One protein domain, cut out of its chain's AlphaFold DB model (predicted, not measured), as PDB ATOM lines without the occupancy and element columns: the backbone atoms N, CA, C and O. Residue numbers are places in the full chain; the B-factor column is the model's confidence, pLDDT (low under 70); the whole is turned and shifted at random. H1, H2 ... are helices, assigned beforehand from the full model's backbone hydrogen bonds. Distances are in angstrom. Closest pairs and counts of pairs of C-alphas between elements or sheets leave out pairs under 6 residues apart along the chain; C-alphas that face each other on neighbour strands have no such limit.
ATOM      1  N   ASP A   7      10.732  10.880 -36.430       90.44
ATOM      2  CA  ASP A   7      10.929   9.982 -35.279       90.44
ATOM      3  C   ASP A   7      10.003   8.758 -35.318       90.44
ATOM      4  O   ASP A   7      10.404   7.632 -35.021       90.44
ATOM      5  N   CYS A   8       8.745   8.964 -35.725       91.94
ATOM      6  CA  CYS A   8       7.772   7.879 -35.856       91.94
ATOM      7  C   CYS A   8       8.171   6.905 -36.968       91.94
ATOM      8  O   CYS A   8       7.945   5.704 -36.833       91.94
ATOM      9  N   TYR A   9       8.739   7.416 -38.062       92.62
ATOM     10  CA  TYR A   9       9.213   6.590 -39.164       92.62
ATOM     11  C   TYR A   9      10.425   5.745 -38.749       92.62
ATOM     12  O   TYR A   9      10.405   4.534 -38.956       92.62
ATOM     13  N   THR A  10      11.409   6.335 -38.065       93.00
ATOM     14  CA  THR A  10      12.585   5.616 -37.544       93.00
ATOM     15  C   THR A  10      12.187   4.473 -36.606       93.00
ATOM     16  O   THR A  10      12.657   3.345 -36.749       93.00
ATOM     17  N   LEU A  11      11.269   4.732 -35.670       92.38
ATOM     18  CA  LEU A  11      10.765   3.700 -34.756       92.38
ATOM     19  C   LEU A  11       9.958   2.619 -35.480       92.38
ATOM     20  O   LEU A  11      10.048   1.442 -35.137       92.38
ATOM     21  N   PHE A  12       9.174   3.007 -36.486       94.25
ATOM     22  CA  PHE A  12       8.458   2.052 -37.321       94.25
ATOM     23  C   PHE A  12       9.424   1.118 -38.060       94.25
ATOM     24  O   PHE A  12       9.196  -0.090 -38.058       94.25
ATOM     25  N   GLU A  13      10.496   1.644 -38.660       94.00
ATOM     26  CA  GLU A  13      11.492   0.827 -39.363       94.00
ATOM     27  C   GLU A  13      12.217  -0.140 -38.428       94.00
ATOM     28  O   GLU A  13      12.433  -1.295 -38.797       94.00
ATOM     29  N   ALA A  14      12.538   0.294 -37.206       92.50
ATOM     30  CA  ALA A  14      13.169  -0.565 -36.207       92.50
ATOM     31  C   ALA A  14      12.288  -1.774 -35.833       92.50
ATOM     32  O   ALA A  14      12.791  -2.880 -35.634       92.50
ATOM     33  N   GLU A  15      10.969  -1.580 -35.766       93.56
ATOM     34  CA  GLU A  15      10.009  -2.618 -35.372       93.56
ATOM     35  C   GLU A  15       9.537  -3.481 -36.557       93.56
ATOM     36  O   GLU A  15       9.336  -4.691 -36.410       93.56
ATOM     37  N   CYS A  16       9.373  -2.893 -37.746       92.56
ATOM     38  CA  CYS A  16       8.898  -3.561 -38.958       92.56
ATOM     39  C   CYS A  16      10.057  -3.890 -39.910       92.56
ATOM     40  O   CYS A  16      10.284  -3.224 -40.916       92.56
ATOM     41  N   GLN A  17      10.773  -4.967 -39.596       92.25
ATOM     42  CA  GLN A  17      11.971  -5.406 -40.325       92.25
ATOM     43  C   GLN A  17      11.670  -6.253 -41.577       92.25
ATOM     44  O   GLN A  17      12.494  -7.066 -41.986       92.25
ATOM     45  N   THR A  18      10.484  -6.126 -42.175       88.94
ATOM     46  CA  THR A  18      10.158  -6.857 -43.408       88.94
ATOM     47  C   THR A  18      10.720  -6.131 -44.635       88.94
ATOM     48  O   THR A  18      10.864  -4.904 -44.641       88.94
ATOM     49  N   GLU A  19      11.025  -6.870 -45.703       88.25
ATOM     50  CA  GLU A  19      11.526  -6.285 -46.959       88.25
ATOM     51  C   GLU A  19      10.508  -5.314 -47.584       88.25
ATOM     52  O   GLU A  19      10.859  -4.260 -48.105       88.25
ATOM     53  N   ASP A  20       9.219  -5.620 -47.443       89.00
ATOM     54  CA  ASP A  20       8.088  -4.850 -47.960       89.00
ATOM     55  C   ASP A  20       7.555  -3.780 -46.980       89.00
ATOM     56  O   ASP A  20       6.467  -3.237 -47.194       89.00
ATOM     57  N   ARG A  21       8.294  -3.433 -45.912       91.25
ATOM     58  CA  ARG A  21       7.830  -2.534 -44.829       91.25
ATOM     59  C   ARG A  21       7.267  -1.196 -45.315       91.25
ATOM     60  O   ARG A  21       6.226  -0.748 -44.832       91.25
ATOM     61  N   LEU A  22       7.907  -0.578 -46.310       91.44
ATOM     62  CA  LEU A  22       7.463   0.690 -46.899       91.44
ATOM     63  C   LEU A  22       6.112   0.540 -47.594       91.44
ATOM     64  O   LEU A  22       5.232   1.390 -47.461       91.44
ATOM     65  N   LYS A  23       5.926  -0.578 -48.299       90.31
ATOM     66  CA  LYS A  23       4.674  -0.910 -48.967       90.31
ATOM     67  C   LYS A  23       3.572  -1.186 -47.942       90.31
ATOM     68  O   LYS A  23       2.479  -0.643 -48.085       90.31
ATOM     69  N   ARG A  24       3.865  -1.926 -46.864       91.19
ATOM     70  CA  ARG A  24       2.928  -2.150 -45.745       91.19
ATOM     71  C   ARG A  24       2.481  -0.837 -45.107       91.19
ATOM     72  O   ARG A  24       1.283  -0.613 -44.922       91.19
ATOM     73  N   LEU A  25       3.432   0.055 -44.820       92.19
ATOM     74  CA  LEU A  25       3.149   1.375 -44.261       92.19
ATOM     75  C   LEU A  25       2.278   2.206 -45.211       92.19
ATOM     76  O   LEU A  25       1.285   2.800 -44.791       92.19
ATOM     77  N   TRP A  26       2.608   2.205 -46.502       91.25
ATOM     78  CA  TRP A  26       1.842   2.906 -47.525       91.25
ATOM     79  C   TRP A  26       0.398   2.399 -47.632       91.25
ATOM     80  O   TRP A  26      -0.536   3.205 -47.676       91.25
ATOM     81  N   VAL A  27       0.189   1.079 -47.612       90.25
ATOM     82  CA  VAL A  27      -1.146   0.461 -47.600       90.25
ATOM     83  C   VAL A  27      -1.932   0.899 -46.361       90.25
ATOM     84  O   VAL A  27      -3.074   1.344 -46.493       90.25
ATOM     85  N   ALA A  28      -1.312   0.871 -45.176       91.12
ATOM     86  CA  ALA A  28      -1.941   1.298 -43.924       91.12
ATOM     87  C   ALA A  28      -2.345   2.779 -43.932       91.12
ATOM     88  O   ALA A  28      -3.424   3.141 -43.462       91.12
ATOM     89  N   ILE A  29      -1.500   3.642 -44.496       90.06
ATOM     90  CA  ILE A  29      -1.787   5.069 -44.645       90.06
ATOM     91  C   ILE A  29      -2.954   5.288 -45.612       90.06
ATOM     92  O   ILE A  29      -3.887   6.027 -45.294       90.06
ATOM     93  N   ARG A  30      -2.931   4.637 -46.782       88.44
ATOM     94  CA  ARG A  30      -3.985   4.783 -47.796       88.44
ATOM     95  C   ARG A  30      -5.333   4.256 -47.326       88.44
ATOM     96  O   ARG A  30      -6.351   4.813 -47.722       88.44
ATOM     97  N   ALA A  31      -5.349   3.221 -46.490       89.50
ATOM     98  CA  ALA A  31      -6.578   2.616 -45.986       89.50
ATOM     99  C   ALA A  31      -7.398   3.527 -45.064       89.50
ATOM    100  O   ALA A  31      -8.602   3.318 -44.938       89.50
ATOM    101  N   ARG A  32      -6.804   4.610 -44.532       88.94
ATOM    102  CA  ARG A  32      -7.555   5.691 -43.861       88.94
ATOM    103  C   ARG A  32      -8.652   6.289 -44.749       88.94
ATOM    104  O   ARG A  32      -9.605   6.857 -44.226       88.94
ATOM    105  N   LYS A  33      -8.511   6.156 -46.074       88.00
ATOM    106  CA  LYS A  33      -9.565   6.357 -47.071       88.00
ATOM    107  C   LYS A  33     -10.022   4.981 -47.586       88.00
ATOM    108  O   LYS A  33      -9.310   4.376 -48.404       88.00
ATOM    109  N   PRO A  34     -11.173   4.475 -47.106       87.62
ATOM    110  CA  PRO A  34     -11.634   3.117 -47.394       87.62
ATOM    111  C   PRO A  34     -11.753   2.776 -48.886       87.62
ATOM    112  O   PRO A  34     -11.483   1.643 -49.268       87.62
ATOM    113  N   TRP A  35     -12.064   3.755 -49.735       87.19
ATOM    114  CA  TRP A  35     -12.065   3.651 -51.200       87.19
ATOM    115  C   TRP A  35     -11.371   4.868 -51.835       87.19
ATOM    116  O   TRP A  35     -10.765   5.695 -51.143       87.19
ATOM    117  N   ALA A  36     -11.349   4.946 -53.167       81.81
ATOM    118  CA  ALA A  36     -10.810   6.107 -53.875       81.81
ATOM    119  C   ALA A  36     -11.705   7.333 -53.639       81.81
ATOM    120  O   ALA A  36     -12.915   7.222 -53.723       81.81
ATOM    121  N   ASN A  37     -11.114   8.491 -53.342       76.62
ATOM    122  CA  ASN A  37     -11.825   9.752 -53.067       76.62
ATOM    123  C   ASN A  37     -12.728   9.783 -51.821       76.62
ATOM    124  O   ASN A  37     -13.267  10.845 -51.529       76.62
ATOM    125  N   ALA A  38     -12.774   8.704 -51.029       79.31
ATOM    126  CA  ALA A  38     -13.510   8.672 -49.769       79.31
ATOM    127  C   ALA A  38     -13.186   9.883 -48.879       79.31
ATOM    128  O   ALA A  38     -12.014  10.263 -48.693       79.31
ATOM    129  N   LEU A  39     -14.237  10.449 -48.294       72.62
ATOM    130  CA  LEU A  39     -14.144  11.517 -47.309       72.62
ATOM    131  C   LEU A  39     -13.338  11.077 -46.082       72.62
ATOM    132  O   LEU A  39     -13.293   9.902 -45.712       72.62
ATOM    133  N   SER A  40     -12.687  12.040 -45.426       76.12
ATOM    134  CA  SER A  40     -12.006  11.763 -44.160       76.12
ATOM    135  C   SER A  40     -13.029  11.353 -43.107       76.12
ATOM    136  O   SER A  40     -13.951  12.109 -42.800       76.12
ATOM    137  N   LEU A  41     -12.829  10.176 -42.514       74.31
ATOM    138  CA  LEU A  41     -13.765   9.613 -41.549       74.31
ATOM    139  C   LEU A  41     -13.874  10.431 -40.258       74.31
ATOM    140  O   LEU A  41     -14.858  10.255 -39.560       74.31
ATOM    141  N   GLN A  42     -12.901  11.293 -39.913       73.56
ATOM    142  CA  GLN A  42     -12.821  12.052 -38.647       73.56
ATOM    143  C   GLN A  42     -13.444  11.300 -37.452       73.56
ATOM    144  O   GLN A  42     -14.431  11.741 -36.853       73.56
ATOM    145  N   ILE A  43     -12.937  10.098 -37.193       81.50
ATOM    146  CA  ILE A  43     -13.335   9.258 -36.064       81.50
ATOM    147  C   ILE A  43     -12.331   9.512 -34.945       81.50
ATOM    148  O   ILE A  43     -11.128   9.596 -35.213       81.50
ATOM    149  N   ALA A  44     -12.819   9.660 -33.712       79.44
ATOM    150  CA  ALA A  44     -11.939   9.851 -32.572       79.44
ATOM    151  C   ALA A  44     -11.071   8.597 -32.362       79.44
ATOM    152  O   ALA A  44     -11.478   7.482 -32.707       79.44
ATOM    153  N   PRO A  45      -9.865   8.741 -31.808       76.69
ATOM    154  CA  PRO A  45      -9.052   7.589 -31.467       76.69
ATOM    155  C   PRO A  45      -9.748   6.747 -30.398       76.69
ATOM    156  O   PRO A  45     -10.465   7.291 -29.555       76.69
ATOM    157  N   PRO A  46      -9.542   5.420 -30.403       78.88
ATOM    158  CA  PRO A  46      -9.970   4.604 -29.282       78.88
ATOM    159  C   PRO A  46      -9.261   5.071 -28.007       78.88
ATOM    160  O   PRO A  46      -8.075   5.401 -28.054       78.88
ATOM    161  N   LYS A  47      -9.985   5.043 -26.882       81.56
ATOM    162  CA  LYS A  47      -9.394   5.273 -25.559       81.56
ATOM    163  C   LYS A  47      -8.232   4.317 -25.315       81.56
ATOM    164  O   LYS A  47      -8.239   3.182 -25.809       81.56
ATOM    165  N   ALA A  48      -7.261   4.764 -24.532       81.19
ATOM    166  CA  ALA A  48      -6.096   3.978 -24.171       81.19
ATOM    167  C   ALA A  48      -6.496   2.635 -23.532       81.19
ATOM    168  O   ALA A  48      -7.211   2.566 -22.530       81.19
ATOM    169  N   ASP A  49      -6.013   1.544 -24.130       83.75
ATOM    170  CA  ASP A  49      -6.236   0.178 -23.661       83.75
ATOM    171  C   ASP A  49      -5.122  -0.278 -22.700       83.75
ATOM    172  O   ASP A  49      -4.124   0.409 -22.475       83.75
ATOM    173  N   SER A  50      -5.266  -1.478 -22.131       86.19
ATOM    174  CA  SER A  50      -4.230  -2.081 -21.278       86.19
ATOM    175  C   SER A  50      -2.880  -2.242 -21.990       86.19
ATOM    176  O   SER A  50      -1.839  -2.198 -21.338       86.19
ATOM    177  N   LYS A  51      -2.881  -2.377 -23.323       85.94
ATOM    178  CA  LYS A  51      -1.658  -2.460 -24.132       85.94
ATOM    179  C   LYS A  51      -0.941  -1.112 -24.236       85.94
ATOM    180  O   LYS A  51       0.283  -1.102 -24.285       85.94
ATOM    181  N   VAL A  52      -1.663   0.016 -24.269       86.56
ATOM    182  CA  VAL A  52      -1.041   1.349 -24.150       86.56
ATOM    183  C   VAL A  52      -0.366   1.450 -22.790       86.56
ATOM    184  O   VAL A  52       0.814   1.766 -22.732       86.56
ATOM    185  N   VAL A  53      -1.086   1.125 -21.713       89.38
ATOM    186  CA  VAL A  53      -0.567   1.243 -20.341       89.38
ATOM    187  C   VAL A  53       0.724   0.439 -20.161       89.38
ATOM    188  O   VAL A  53       1.719   0.977 -19.678       89.38
ATOM    189  N   SER A  54       0.759  -0.818 -20.614       90.19
ATOM    190  CA  SER A  54       1.967  -1.644 -20.496       90.19
ATOM    191  C   SER A  54       3.155  -1.080 -21.281       90.19
ATOM    192  O   SER A  54       4.293  -1.151 -20.818       90.19
ATOM    193  N   GLN A  55       2.910  -0.467 -22.439       88.69
ATOM    194  CA  GLN A  55       3.956   0.180 -23.233       88.69
ATOM    195  C   GLN A  55       4.438   1.487 -22.611       88.69
ATOM    196  O   GLN A  55       5.636   1.756 -22.650       88.69
ATOM    197  N   VAL A  56       3.542   2.264 -21.999       90.31
ATOM    198  CA  VAL A  56       3.921   3.450 -21.225       90.31
ATOM    199  C   VAL A  56       4.860   3.042 -20.098       90.31
ATOM    200  O   VAL A  56       5.945   3.607 -19.983       90.31
ATOM    201  N   TYR A  57       4.512   2.007 -19.330       91.81
ATOM    202  CA  TYR A  57       5.394   1.492 -18.287       91.81
ATOM    203  C   TYR A  57       6.721   0.988 -18.845       91.81
ATOM    204  O   TYR A  57       7.757   1.239 -18.245       91.81
ATOM    205  N   HIS A  58       6.738   0.331 -20.002       89.19
ATOM    206  CA  HIS A  58       7.991  -0.132 -20.592       89.19
ATOM    207  C   HIS A  58       8.926   1.028 -20.982       89.19
ATOM    208  O   HIS A  58      10.104   1.016 -20.625       89.19
ATOM    209  N   TRP A  59       8.399   2.057 -21.651       89.00
ATOM    210  CA  TRP A  59       9.203   3.128 -22.252       89.00
ATOM    211  C   TRP A  59       9.438   4.348 -21.353       89.00
ATOM    212  O   TRP A  59      10.373   5.105 -21.601       89.00
ATOM    213  N   ALA A  60       8.654   4.530 -20.288       89.88
ATOM    214  CA  ALA A  60       8.701   5.710 -19.418       89.88
ATOM    215  C   ALA A  60      10.116   6.082 -18.937       89.88
ATOM    216  O   ALA A  60      10.511   7.241 -19.029       89.88
ATOM    217  N   THR A  61      10.908   5.111 -18.468       86.31
ATOM    218  CA  THR A  61      12.281   5.374 -17.992       86.31
ATOM    219  C   THR A  61      13.228   5.724 -19.135       86.31
ATOM    220  O   THR A  61      13.999   6.668 -19.009       86.31
ATOM    221  N   ALA A  62      13.147   4.999 -20.253       84.12
ATOM    222  CA  ALA A  62      14.003   5.235 -21.415       84.12
ATOM    223  C   ALA A  62      13.754   6.616 -22.046       84.12
ATOM    224  O   ALA A  62      14.665   7.211 -22.608       84.12
ATOM    225  N   CYS A  63      12.536   7.145 -21.911       84.56
ATOM    226  CA  CYS A  63      12.166   8.476 -22.383       84.56
ATOM    227  C   CYS A  63      12.356   9.589 -21.334       84.56
ATOM    228  O   CYS A  63      11.909  10.706 -21.569       84.56
ATOM    229  N   GLY A  64      12.976   9.306 -20.181       86.81
ATOM    230  CA  GLY A  64      13.241  10.316 -19.148       86.81
ATOM    231  C   GLY A  64      12.013  10.752 -18.340       86.81
ATOM    232  O   GLY A  64      12.052  11.789 -17.688       86.81
ATOM    233  N   ILE A  65      10.929   9.965 -18.346       90.50
ATOM    234  CA  ILE A  65       9.683  10.250 -17.613       90.50
ATOM    235  C   ILE A  65       9.342   9.098 -16.645       90.50
ATOM    236  O   ILE A  65       8.255   8.515 -16.714       90.50
ATOM    237  N   PRO A  66      10.249   8.714 -15.723       91.19
ATOM    238  CA  PRO A  66      10.056   7.545 -14.862       91.19
ATOM    239  C   PRO A  66       8.820   7.654 -13.956       91.19
ATOM    240  O   PRO A  66       8.248   6.625 -13.603       91.19
ATOM    241  N   GLY A  67       8.366   8.874 -13.641       92.00
ATOM    242  CA  GLY A  67       7.167   9.115 -12.831       92.00
ATOM    243  C   GLY A  67       5.900   8.456 -13.386       92.00
ATOM    244  O   GLY A  67       5.057   8.028 -12.605       92.00
ATOM    245  N   LEU A  68       5.796   8.254 -14.709       91.19
ATOM    246  CA  LEU A  68       4.654   7.549 -15.306       91.19
ATOM    247  C   LEU A  68       4.536   6.091 -14.831       91.19
ATOM    248  O   LEU A  68       3.436   5.556 -14.805       91.19
ATOM    249  N   LYS A  69       5.629   5.436 -14.415       91.00
ATOM    250  CA  LYS A  69       5.574   4.063 -13.873       91.00
ATOM    251  C   LYS A  69       4.893   3.972 -12.512       91.00
ATOM    252  O   LYS A  69       4.423   2.901 -12.150       91.00
ATOM    253  N   LEU A  70       4.885   5.070 -11.760       93.19
ATOM    254  CA  LEU A  70       4.345   5.115 -10.403       93.19
ATOM    255  C   LEU A  70       2.833   5.362 -10.392       93.19
ATOM    256  O   LEU A  70       2.189   5.194  -9.361       93.19
ATOM    257  N   LEU A  71       2.267   5.779 -11.526       95.00
ATOM    258  CA  LEU A  71       0.858   6.125 -11.622       95.00
ATOM    259  C   LEU A  71      -0.009   4.875 -11.839       95.00
ATOM    260  O   LEU A  71       0.361   4.003 -12.638       95.00
ATOM    261  N   PRO A  72      -1.199   4.814 -11.212       95.62
ATOM    262  CA  PRO A  72      -2.178   3.773 -11.490       95.62
ATOM    263  C   PRO A  72      -2.569   3.715 -12.980       95.62
ATOM    264  O   PRO A  72      -2.575   4.754 -13.656       95.62
ATOM    265  N   PRO A  73      -2.950   2.533 -13.503       92.50
ATOM    266  CA  PRO A  73      -3.363   2.357 -14.896       92.50
ATOM    267  C   PRO A  73      -4.453   3.332 -15.353       92.50
ATOM    268  O   PRO A  73      -4.458   3.761 -16.503       92.50
ATOM    269  N   GLU A  74      -5.377   3.690 -14.466       93.06
ATOM    270  CA  GLU A  74      -6.495   4.602 -14.716       93.06
ATOM    271  C   GLU A  74      -5.987   6.001 -15.071       93.06
ATOM    272  O   GLU A  74      -6.409   6.581 -16.072       93.06
ATOM    273  N   ILE A  75      -5.014   6.499 -14.305       94.25
ATOM    274  CA  ILE A  75      -4.399   7.810 -14.526       94.25
ATOM    275  C   ILE A  75      -3.573   7.799 -15.810       94.25
ATOM    276  O   ILE A  75      -3.635   8.746 -16.589       94.25
ATOM    277  N   ILE A  76      -2.859   6.706 -16.095       92.06
ATOM    278  CA  ILE A  76      -2.115   6.572 -17.353       92.06
ATOM    279  C   ILE A  76      -3.047   6.593 -18.560       92.06
ATOM    280  O   ILE A  76      -2.724   7.238 -19.557       92.06
ATOM    281  N   ARG A  77      -4.211   5.938 -18.478       90.31
ATOM    282  CA  ARG A  77      -5.221   6.009 -19.543       90.31
ATOM    283  C   ARG A  77      -5.726   7.435 -19.731       90.31
ATOM    284  O   ARG A  77      -5.775   7.889 -20.865       90.31
ATOM    285  N   MET A  78      -6.022   8.157 -18.648       89.25
ATOM    286  CA  MET A  78      -6.424   9.566 -18.734       89.25
ATOM    287  C   MET A  78      -5.334  10.424 -19.384       89.25
ATOM    288  O   MET A  78      -5.611  11.127 -20.349       89.25
ATOM    289  N   ILE A  79      -4.085  10.327 -18.919       90.88
ATOM    290  CA  ILE A  79      -2.956  11.077 -19.493       90.88
ATOM    291  C   ILE A  79      -2.807  10.762 -20.982       90.88
ATOM    292  O   ILE A  79      -2.645  11.682 -21.781       90.88
ATOM    293  N   ALA A  80      -2.886   9.485 -21.362       87.44
ATOM    294  CA  ALA A  80      -2.800   9.053 -22.751       87.44
ATOM    295  C   ALA A  80      -3.941   9.617 -23.610       87.44
ATOM    296  O   ALA A  80      -3.683  10.104 -24.710       87.44
ATOM    297  N   ASP A  81      -5.173   9.594 -23.100       83.31
ATOM    298  CA  ASP A  81      -6.352  10.125 -23.784       83.31
ATOM    299  C   ASP A  81      -6.251  11.653 -23.980       83.31
ATOM    300  O   ASP A  81      -6.588  12.157 -25.051       83.31
ATOM    301  N   PHE A  82      -5.725  12.393 -22.994       84.31
ATOM    302  CA  PHE A  82      -5.506  13.847 -23.088       84.31
ATOM    303  C   PHE A  82      -4.255  14.238 -23.894       84.31
ATOM    304  O   PHE A  82      -4.178  15.353 -24.406       84.31
ATOM    305  N   SER A  83      -3.281  13.334 -24.026       86.81
ATOM    306  CA  SER A  83      -1.959  13.620 -24.604       86.81
ATOM    307  C   SER A  83      -1.669  12.831 -25.881       86.81
ATOM    308  O   SER A  83      -0.504  12.650 -26.232       86.81
ATOM    309  N   GLU A  84      -2.689  12.363 -26.609       77.00
ATOM    310  CA  GLU A  84      -2.507  11.524 -27.808       77.00
ATOM    311  C   GLU A  84      -1.544  12.157 -28.836       77.00
ATOM    312  O   GLU A  84      -0.744  11.472 -29.476       77.00
ATOM    313  N   GLY A  85      -1.590  13.485 -28.970       81.25
ATOM    314  CA  GLY A  85      -0.736  14.245 -29.881       81.25
ATOM    315  C   GLY A  85       0.717  14.411 -29.422       81.25
ATOM    316  O   GLY A  85       1.547  14.826 -30.234       81.25
ATOM    317  N   ALA A  86       1.047  14.099 -28.166       88.31
ATOM    318  CA  ALA A  86       2.388  14.279 -27.618       88.31
ATOM    319  C   ALA A  86       3.382  13.270 -28.211       88.31
ATOM    320  O   ALA A  86       3.036  12.125 -28.508       88.31
ATOM    321  N   ALA A  87       4.645  13.685 -28.358       88.94
ATOM    322  CA  ALA A  87       5.685  12.887 -29.012       88.94
ATOM    323  C   ALA A  87       5.787  11.459 -28.444       88.94
ATOM    324  O   ALA A  87       5.785  10.501 -29.210       88.94
ATOM    325  N   PHE A  88       5.759  11.319 -27.115       90.31
ATOM    326  CA  PHE A  88       5.798  10.029 -26.426       90.31
ATOM    327  C   PHE A  88       4.687   9.064 -26.886       90.31
ATOM    328  O   PHE A  88       4.971   7.945 -27.316       90.31
ATOM    329  N   PHE A  89       3.424   9.504 -26.884       89.25
ATOM    330  CA  PHE A  89       2.290   8.666 -27.289       89.25
ATOM    331  C   PHE A  89       2.260   8.402 -28.800       89.25
ATOM    332  O   PHE A  89       1.901   7.299 -29.224       89.25
ATOM    333  N   ARG A  90       2.721   9.353 -29.626       89.12
ATOM    334  CA  ARG A  90       2.903   9.133 -31.072       89.12
ATOM    335  C   ARG A  90       3.945   8.049 -31.360       89.12
ATOM    336  O   ARG A  90       3.701   7.191 -32.207       89.12
ATOM    337  N   CYS A  91       5.061   8.046 -30.633       89.12
ATOM    338  CA  CYS A  91       6.107   7.028 -30.742       89.12
ATOM    339  C   CYS A  91       5.601   5.640 -30.323       89.12
ATOM    340  O   CYS A  91       5.800   4.668 -31.050       89.12
ATOM    341  N   ILE A  92       4.852   5.553 -29.217       90.00
ATOM    342  CA  ILE A  92       4.165   4.320 -28.797       90.00
ATOM    343  C   ILE A  92       3.234   3.808 -29.910       90.00
ATOM    344  O   ILE A  92       3.254   2.623 -30.254       90.00
ATOM    345  N   ALA A  93       2.442   4.691 -30.525       89.31
ATOM    346  CA  ALA A  93       1.559   4.321 -31.629       89.31
ATOM    347  C   ALA A  93       2.327   3.830 -32.873       89.31
ATOM    348  O   ALA A  93       1.873   2.890 -33.530       89.31
ATOM    349  N   ALA A  94       3.483   4.425 -33.185       91.50
ATOM    350  CA  ALA A  94       4.342   4.004 -34.292       91.50
ATOM    351  C   ALA A  94       4.929   2.601 -34.065       91.50
ATOM    352  O   ALA A  94       4.832   1.749 -34.949       91.50
ATOM    353  N   VAL A  95       5.433   2.329 -32.857       91.25
ATOM    354  CA  VAL A  95       5.933   1.005 -32.451       91.25
ATOM    355  C   VAL A  95       4.832  -0.054 -32.561       91.25
ATOM    356  O   VAL A  95       5.041  -1.118 -33.147       91.25
ATOM    357  N   ARG A  96       3.620   0.243 -32.066       90.69
ATOM    358  CA  ARG A  96       2.456  -0.656 -32.204       90.69
ATOM    359  C   ARG A  96       2.148  -0.962 -33.660       90.69
ATOM    360  O   ARG A  96       1.981  -2.127 -34.007       90.69
ATOM    361  N   LEU A  97       2.090   0.070 -34.500       91.19
ATOM    362  CA  LEU A  97       1.820  -0.095 -35.922       91.19
ATOM    363  C   LEU A  97       2.897  -0.956 -36.598       91.19
ATOM    364  O   LEU A  97       2.550  -1.830 -37.387       91.19
ATOM    365  N   GLY A  98       4.173  -0.753 -36.261       93.19
ATOM    366  CA  GLY A  98       5.285  -1.559 -36.772       93.19
ATOM    367  C   GLY A  98       5.129  -3.044 -36.453       93.19
ATOM    368  O   GLY A  98       5.184  -3.881 -37.355       93.19
ATOM    369  N   ARG A  99       4.827  -3.369 -35.191       92.56
ATOM    370  CA  ARG A  99       4.584  -4.751 -34.743       92.56
ATOM    371  C   ARG A  99       3.364  -5.379 -35.407       92.56
ATOM    372  O   ARG A  99       3.432  -6.523 -35.847       92.56
ATOM    373  N   GLU A 100       2.266  -4.633 -35.508       91.06
ATOM    374  CA  GLU A 100       1.045  -5.096 -36.174       91.06
ATOM    375  C   GLU A 100       1.292  -5.405 -37.656       91.06
ATOM    376  O   GLU A 100       0.898  -6.465 -38.132       91.06
ATOM    377  N   LEU A 101       1.977  -4.515 -38.382       91.56
ATOM    378  CA  LEU A 101       2.268  -4.718 -39.802       91.56
ATOM    379  C   LEU A 101       3.312  -5.813 -40.037       91.56
ATOM    380  O   LEU A 101       3.221  -6.504 -41.047       91.56
ATOM    381  N   LYS A 102       4.255  -6.016 -39.110       91.94
ATOM    382  CA  LYS A 102       5.193  -7.149 -39.142       91.94
ATOM    383  C   LYS A 102       4.477  -8.489 -38.967       91.94
ATOM    384  O   LYS A 102       4.786  -9.433 -39.684       91.94
ATOM    385  N   ALA A 103       3.524  -8.565 -38.037       89.56
ATOM    386  CA  ALA A 103       2.754  -9.780 -37.761       89.56
ATOM    387  C   ALA A 103       1.636 -10.045 -38.783       89.56
ATOM    388  O   ALA A 103       1.081 -11.141 -38.815       89.56
ATOM    389  N   ALA A 104       1.279  -9.047 -39.596       85.50
ATOM    390  CA  ALA A 104       0.192  -9.169 -40.553       85.50
ATOM    391  C   ALA A 104       0.483 -10.261 -41.601       85.50
ATOM    392  O   ALA A 104       1.612 -10.323 -42.113       85.50
TER     393      ALA A 104
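This is residues 7 to 104 of the 553 residues of an uncharacterized protein of Pestalotiopsis fici (strain W106-1 / CGMCC3.15140) (UniProt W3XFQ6). Long H6 runs through the middle beside H1; H2 crosses near its last residues, and H3, H4 and H5 cluster away from H2. Residues 32 to 49 loop from H2 to H3. The printed part has 98 residues with six named helices, class all helix, only just compact, close to loose: radius of gyration of the C-alphas 14.9 A, spans 45 by 31 by 20 A.

Find C-alpha 87 at (5.685, 12.887, -29.012); from there H6 runs 24.5 A to C-alpha 103 at (2.754, -9.780, -37.761). H1 is residues 7 to 15, H2 21 to 31, H3 50 to 59, H4 66 to 70, H5 73 to 82.

H6 touches H1 at a shallow tilt of 31 degrees, the same way; the closest C-alphas, Phe 12 and Gly 98, are 4.8 A apart. H2 and H3 are apart. Every O i to N i+4 pair is within hydrogen-bond range except in H4: 0 of 1, but 2 of 2 O i to N i+3.

The printed part has no cut; the H2 to H3 link is long; no printed residue is under 70.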